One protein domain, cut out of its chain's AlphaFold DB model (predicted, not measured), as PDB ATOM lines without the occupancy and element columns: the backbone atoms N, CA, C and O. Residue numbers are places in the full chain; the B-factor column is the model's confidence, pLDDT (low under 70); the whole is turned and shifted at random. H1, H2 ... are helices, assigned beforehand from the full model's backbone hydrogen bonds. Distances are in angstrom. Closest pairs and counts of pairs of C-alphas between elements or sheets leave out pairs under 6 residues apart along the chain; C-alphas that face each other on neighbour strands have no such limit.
ATOM      1  N   ASP A   2     -11.907 -46.503 -34.476       89.81
ATOM      2  CA  ASP A   2     -12.583 -45.225 -34.177       89.81
ATOM      3  C   ASP A   2     -12.954 -45.093 -32.684       89.81
ATOM      4  O   ASP A   2     -14.136 -45.088 -32.340       89.81
ATOM      5  N   PRO A   3     -11.969 -44.978 -31.767       87.62
ATOM      6  CA  PRO A   3     -12.232 -44.998 -30.322       87.62
ATOM      7  C   PRO A   3     -13.173 -43.883 -29.843       87.62
ATOM      8  O   PRO A   3     -13.860 -44.036 -28.841       87.62
ATOM      9  N   GLY A   4     -13.200 -42.754 -30.559       90.56
ATOM     10  CA  GLY A   4     -14.062 -41.612 -30.254       90.56
ATOM     11  C   GLY A   4     -15.379 -41.578 -31.034       90.56
ATOM     12  O   GLY A   4     -16.095 -40.585 -30.929       90.56
ATOM     13  N   GLY A   5     -15.676 -42.585 -31.863       92.19
ATOM     14  CA  GLY A   5     -16.903 -42.643 -32.670       92.19
ATOM     15  C   GLY A   5     -17.041 -41.529 -33.718       92.19
ATOM     16  O   GLY A   5     -18.137 -41.290 -34.229       92.19
ATOM     17  N   ARG A   6     -15.965 -40.797 -34.028       93.88
ATOM     18  CA  ARG A   6     -16.014 -39.603 -34.886       93.88
ATOM     19  C   ARG A   6     -16.194 -39.984 -36.349       93.88
ATOM     20  O   ARG A   6     -16.905 -39.286 -37.069       93.88
ATOM     21  N   LEU A   7     -15.577 -41.083 -36.785       92.31
ATOM     22  CA  LEU A   7     -15.749 -41.604 -38.143       92.31
ATOM     23  C   LEU A   7     -17.139 -42.213 -38.313       92.31
ATOM     24  O   LEU A   7     -17.785 -41.979 -39.333       92.31
ATOM     25  N   ALA A   8     -17.631 -42.927 -37.299       93.62
ATOM     26  CA  ALA A   8     -18.994 -43.439 -37.273       93.62
ATOM     27  C   ALA A   8     -20.023 -42.301 -37.349       93.62
ATOM     28  O   ALA A   8     -20.928 -42.358 -38.179       93.62
ATOM     29  N   ALA A   9     -19.851 -41.240 -36.554       93.62
ATOM     30  CA  ALA A   9     -20.721 -40.068 -36.580       93.62
ATOM     31  C   ALA A   9     -20.672 -39.332 -37.930       93.62
ATOM     32  O   ALA A   9     -21.714 -38.946 -38.459       93.62
ATOM     33  N   LEU A  10     -19.480 -39.171 -38.516       93.00
ATOM     34  CA  LEU A  10     -19.329 -38.556 -39.836       93.00
ATOM     35  C   LEU A  10     -20.033 -39.381 -40.922       93.00
ATOM     36  O   LEU A  10     -20.770 -38.820 -41.730       93.00
ATOM     37  N   ALA A  11     -19.842 -40.702 -40.915       93.25
ATOM     38  CA  ALA A  11     -20.453 -41.606 -41.885       93.25
ATOM     39  C   ALA A  11     -21.974 -41.690 -41.741       93.25
ATOM     40  O   ALA A  11     -22.680 -41.724 -42.745       93.25
ATOM     41  N   ALA A  12     -22.486 -41.691 -40.509       92.38
ATOM     42  CA  ALA A  12     -23.921 -41.721 -40.240       92.38
ATOM     43  C   ALA A  12     -24.612 -40.382 -40.540       92.38
ATOM     44  O   ALA A  12     -25.813 -40.360 -40.790       92.38
ATOM     45  N   GLY A  13     -23.869 -39.272 -40.518       93.19
ATOM     46  CA  GLY A  13     -24.421 -37.935 -40.714       93.19
ATOM     47  C   GLY A  13     -24.867 -37.610 -42.143       93.19
ATOM     48  O   GLY A  13     -25.565 -36.616 -42.305       93.19
ATOM     49  N   CYS A  14     -24.464 -38.392 -43.159       85.62
ATOM     50  CA  CYS A  14     -24.872 -38.240 -44.569       85.62
ATOM     51  C   CYS A  14     -24.942 -36.778 -45.061       85.62
ATOM     52  O   CYS A  14     -25.950 -36.335 -45.608       85.62
ATOM     53  N   ARG A  15     -23.870 -36.009 -44.838       91.94
ATOM     54  CA  ARG A  15     -23.817 -34.590 -45.220       91.94
ATOM     55  C   ARG A  15     -23.697 -34.445 -46.746       91.94
ATOM     56  O   ARG A  15     -22.905 -35.180 -47.335       91.94
ATOM     57  N   PRO A  16     -24.412 -33.495 -47.375       88.88
ATOM     58  CA  PRO A  16     -24.478 -33.374 -48.835       88.88
ATOM     59  C   PRO A  16     -23.121 -33.093 -49.504       88.88
ATOM     60  O   PRO A  16     -22.872 -33.607 -50.588       88.88
ATOM     61  N   ASP A  17     -22.217 -32.376 -48.832       91.69
ATOM     62  CA  ASP A  17     -20.894 -32.004 -49.366       91.69
ATOM     63  C   ASP A  17     -19.758 -32.880 -48.814       91.69
ATOM     64  O   ASP A  17     -18.619 -32.443 -48.653       91.69
ATOM     65  N   THR A  18     -20.062 -34.113 -48.406       91.88
ATOM     66  CA  THR A  18     -19.070 -35.021 -47.821       91.88
ATOM     67  C   THR A  18     -19.140 -36.391 -48.470       91.88
ATOM     68  O   THR A  18     -20.134 -37.104 -48.356       91.88
ATOM     69  N   TRP A  19     -18.024 -36.799 -49.070       92.56
ATOM     70  CA  TRP A  19     -17.835 -38.144 -49.604       92.56
ATOM     71  C   TRP A  19     -16.848 -38.908 -48.741       92.56
ATOM     72  O   TRP A  19     -15.803 -38.390 -48.348       92.56
ATOM     73  N   ILE A  20     -17.179 -40.162 -48.460       93.88
ATOM     74  CA  ILE A  20     -16.349 -41.037 -47.643       93.88
ATOM     75  C   ILE A  20     -15.958 -42.232 -48.491       93.88
ATOM     76  O   ILE A  20     -16.799 -43.028 -48.900       93.88
ATOM     77  N   PHE A  21     -14.655 -42.362 -48.706       93.75
ATOM     78  CA  PHE A  21     -14.053 -43.520 -49.340       93.75
ATOM     79  C   PHE A  21     -13.303 -44.307 -48.271       93.75
ATOM     80  O   PHE A  21     -12.486 -43.755 -47.537       93.75
ATOM     81  N   ALA A  22     -13.595 -45.601 -48.171       94.12
ATOM     82  CA  ALA A  22     -12.929 -46.504 -47.246       94.12
ATOM     83  C   ALA A  22     -12.409 -47.719 -48.013       94.12
ATOM     84  O   ALA A  22     -13.153 -48.346 -48.766       94.12
ATOM     85  N   GLY A  23     -11.137 -48.047 -47.808       92.69
ATOM     86  CA  GLY A  23     -10.475 -49.194 -48.419       92.69
ATOM     87  C   GLY A  23      -9.902 -50.127 -47.360       92.69
ATOM     88  O   GLY A  23      -9.574 -49.709 -46.250       92.69
ATOM     89  N   GLY A  24      -9.787 -51.405 -47.700       93.38
ATOM     90  CA  GLY A  24      -9.204 -52.413 -46.827       93.38
ATOM     91  C   GLY A  24      -9.307 -53.798 -47.445       93.38
ATOM     92  O   GLY A  24      -9.990 -53.990 -48.451       93.38
ATOM     93  N   ARG A  25      -8.634 -54.772 -46.831       93.19
ATOM     94  CA  ARG A  25      -8.786 -56.164 -47.250       93.19
ATOM     95  C   ARG A  25     -10.196 -56.667 -46.903       93.19
ATOM     96  O   ARG A  25     -10.628 -56.464 -45.764       93.19
ATOM     97  N   PRO A  26     -10.914 -57.318 -47.835       93.12
ATOM     98  CA  PRO A  26     -12.294 -57.743 -47.611       93.12
ATOM     99  C   PRO A  26     -12.498 -58.679 -46.411       93.12
ATOM    100  O   PRO A  26     -13.466 -58.537 -45.666       93.12
ATOM    101  N   ASP A  27     -11.569 -59.607 -46.184       91.69
ATOM    102  CA  ASP A  27     -11.573 -60.538 -45.052       91.69
ATOM    103  C   ASP A  27     -11.481 -59.821 -43.700       91.69
ATOM    104  O   ASP A  27     -12.330 -60.039 -42.834       91.69
ATOM    105  N   ALA A  28     -10.526 -58.904 -43.544       92.19
ATOM    106  CA  ALA A  28     -10.400 -58.084 -42.342       92.19
ATOM    107  C   ALA A  28     -11.660 -57.231 -42.125       92.19
ATOM    108  O   ALA A  28     -12.212 -57.160 -41.031       92.19
ATOM    109  N   LEU A  29     -12.169 -56.630 -43.199       92.44
ATOM    110  CA  LEU A  29     -13.375 -55.814 -43.181       92.44
ATOM    111  C   LEU A  29     -14.630 -56.597 -42.749       92.44
ATOM    112  O   LEU A  29     -15.478 -56.021 -42.062       92.44
ATOM    113  N   ARG A  30     -14.761 -57.880 -43.103       89.62
ATOM    114  CA  ARG A  30     -15.865 -58.745 -42.645       89.62
ATOM    115  C   ARG A  30     -15.797 -59.065 -41.150       89.62
ATOM    116  O   ARG A  30     -16.840 -59.171 -40.521       89.62
ATOM    117  N   GLN A  31     -14.596 -59.191 -40.587       91.19
ATOM    118  CA  GLN A  31     -14.400 -59.551 -39.176       91.19
ATOM    119  C   GLN A  31     -14.624 -58.376 -38.207       91.19
ATOM    120  O   GLN A  31     -14.843 -58.585 -37.016       91.19
ATOM    121  N   LEU A  32     -14.588 -57.138 -38.707       89.25
ATOM    122  CA  LEU A  32     -14.736 -55.918 -37.912       89.25
ATOM    123  C   LEU A  32     -16.209 -55.582 -37.620       89.25
ATOM    124  O   LEU A  32     -16.776 -54.633 -38.170       89.25
ATOM    125  N   TYR A  33     -16.834 -56.362 -36.736       80.62
ATOM    126  CA  TYR A  33     -18.187 -56.095 -36.244       80.62
ATOM    127  C   TYR A  33     -18.284 -54.719 -35.571       80.62
ATOM    128  O   TYR A  33     -17.393 -54.308 -34.834       80.62
ATOM    129  N   GLY A  34     -19.369 -53.984 -35.840       82.50
ATOM    130  CA  GLY A  34     -19.612 -52.658 -35.254       82.50
ATOM    131  C   GLY A  34     -18.690 -51.536 -35.756       82.50
ATOM    132  O   GLY A  34     -18.878 -50.384 -35.379       82.50
ATOM    133  N   HIS A  35     -17.730 -51.830 -36.636       92.25
ATOM    134  CA  HIS A  35     -16.803 -50.828 -37.156       92.25
ATOM    135  C   HIS A  35     -17.506 -49.847 -38.105       92.25
ATOM    136  O   HIS A  35     -18.394 -50.231 -38.877       92.25
ATOM    137  N   TRP A  36     -17.071 -48.583 -38.098       94.00
ATOM    138  CA  TRP A  36     -17.703 -47.473 -38.827       94.00
ATOM    139  C   TRP A  36     -17.840 -47.716 -40.340       94.00
ATOM    140  O   TRP A  36     -18.776 -47.231 -40.975       94.00
ATOM    141  N   THR A  37     -16.956 -48.529 -40.926       94.00
ATOM    142  CA  THR A  37     -17.024 -48.932 -42.345       94.00
ATOM    143  C   THR A  37     -18.307 -49.691 -42.687       94.00
ATOM    144  O   THR A  37     -18.722 -49.679 -43.842       94.00
ATOM    145  N   THR A  38     -18.983 -50.293 -41.704       92.81
ATOM    146  CA  THR A  38     -20.317 -50.885 -41.881       92.81
ATOM    147  C   THR A  38     -21.330 -49.844 -42.353       92.81
ATOM    148  O   THR A  38     -22.172 -50.154 -43.191       92.81
ATOM    149  N   VAL A  39     -21.234 -48.599 -41.870       93.62
ATOM    150  CA  VAL A  39     -22.110 -47.500 -42.305       93.62
ATOM    151  C   VAL A  39     -21.847 -47.163 -43.774       93.62
ATOM    152  O   VAL A  39     -22.788 -47.078 -44.555       93.62
ATOM    153  N   VAL A  40     -20.575 -47.080 -44.178       93.31
ATOM    154  CA  VAL A  40     -20.178 -46.804 -45.572       93.31
ATOM    155  C   VAL A  40     -20.691 -47.884 -46.529       93.31
ATOM    156  O   VAL A  40     -21.219 -47.566 -47.594       93.31
ATOM    157  N   ARG A  41     -20.609 -49.163 -46.141       92.06
ATOM    158  CA  ARG A  41     -21.068 -50.305 -46.958       92.06
ATOM    159  C   ARG A  41     -22.561 -50.278 -47.277       92.06
ATOM    160  O   ARG A  41     -22.964 -50.809 -48.307       92.06
ATOM    161  N   ARG A  42     -23.388 -49.630 -46.444       91.31
ATOM    162  CA  ARG A  42     -24.834 -49.486 -46.701       91.31
ATOM    163  C   ARG A  42     -25.136 -48.713 -47.984       91.31
ATOM    164  O   ARG A  42     -26.215 -48.888 -48.536       91.31
ATOM    165  N   SER A  43     -24.184 -47.922 -48.487       92.31
ATOM    166  CA  SER A  43     -24.294 -47.268 -49.798       92.31
ATOM    167  C   SER A  43     -24.296 -48.253 -50.971       92.31
ATOM    168  O   SER A  43     -24.672 -47.871 -52.079       92.31
ATOM    169  N   ARG A  44     -23.860 -49.507 -50.753       94.62
ATOM    170  CA  ARG A  44     -23.775 -50.569 -51.771       94.62
ATOM    171  C   ARG A  44     -23.061 -50.108 -53.045       94.62
ATOM    172  O   ARG A  44     -23.412 -50.509 -54.152       94.62
TER     173      ARG A  44
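AT A GLANCE: This is residues 2 to 44 of the 106 residues of an uncharacterized protein of Actinobacteria bacterium (UniProt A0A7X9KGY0). One long, drawn-out stretch of chain, residues 17 to 25, runs along the length of this small domain, with H1 near one end of it, H2 at the other end, and H3 between the two helices. The chain leaves H1, turns at Asp 17, runs out to H2, and then folds back so that H3 packs on H1. The printed part has 43 residues with three named helices, in the order H1, H2, H3, and no named strand; the class is all helix, though under half of the residues, 18 of 43, are in named elements. The whole is compact, with a radius of gyration of the C-alphas of 10.5 A, and its C-alphas span 30 by 24 by 14 A along the three main axes.

IN THESE COORDINATES: The printed part begins at Asp 2, and H1, residues 6 to 12, is the longest helix by residues. Its first C-alpha, that of Arg 6, is at (-16.014, -39.603, -34.886), and it measures 9.8 A from first to last C-alpha. Residues 13 to 25 follow with no named element; the C-alpha of Asp 17 is at (-20.894, -32.004, -49.366). H2, residues 26 to 31, goes from Pro 26 to Gln 31 and is 8.9 A long from first to last C-alpha. H3, residues 37 to 41, is 6.3 A long from first to last C-alpha and ends at Arg 41, whose C-alpha is at (-21.068, -50.305, -46.958).

HOW THE PARTS SIT: H1 and H3 touch, with 5 pairs of C-alphas within 8 A. Their closest C-alphas are those of Ala 11 and Val 39, 6.1 A apart, and their centres are 9.6 A apart. H2 touches no helix. H2 and H3 are close but not clearly touching, with 1 pair of C-alphas within 8 A, those of Leu 29 and Thr 37 at 7.8 A; their centres are 11.9 A apart. H1 and H2 are apart, though they follow each other in the chain. In H1, H2 and H3 every O i to N i+4 pair is within hydrogen-bond range.

THE WHOLE: The two C-alphas farthest apart are those of Asp 17 and Asp 27, at 30.3 A, while the first and last printed C-alphas, those of Asp 2 and Arg 44, are 21.5 A apart. The link from H1 to H2 is long, with 13 residues whose C-alphas lie 7 to 17 A from the mean of all C-alphas. The link from H2 to H3 is tight, with 5 residues. The printed part has no cut. Its mean pLDDT is 91.7, and no printed residue is under 70.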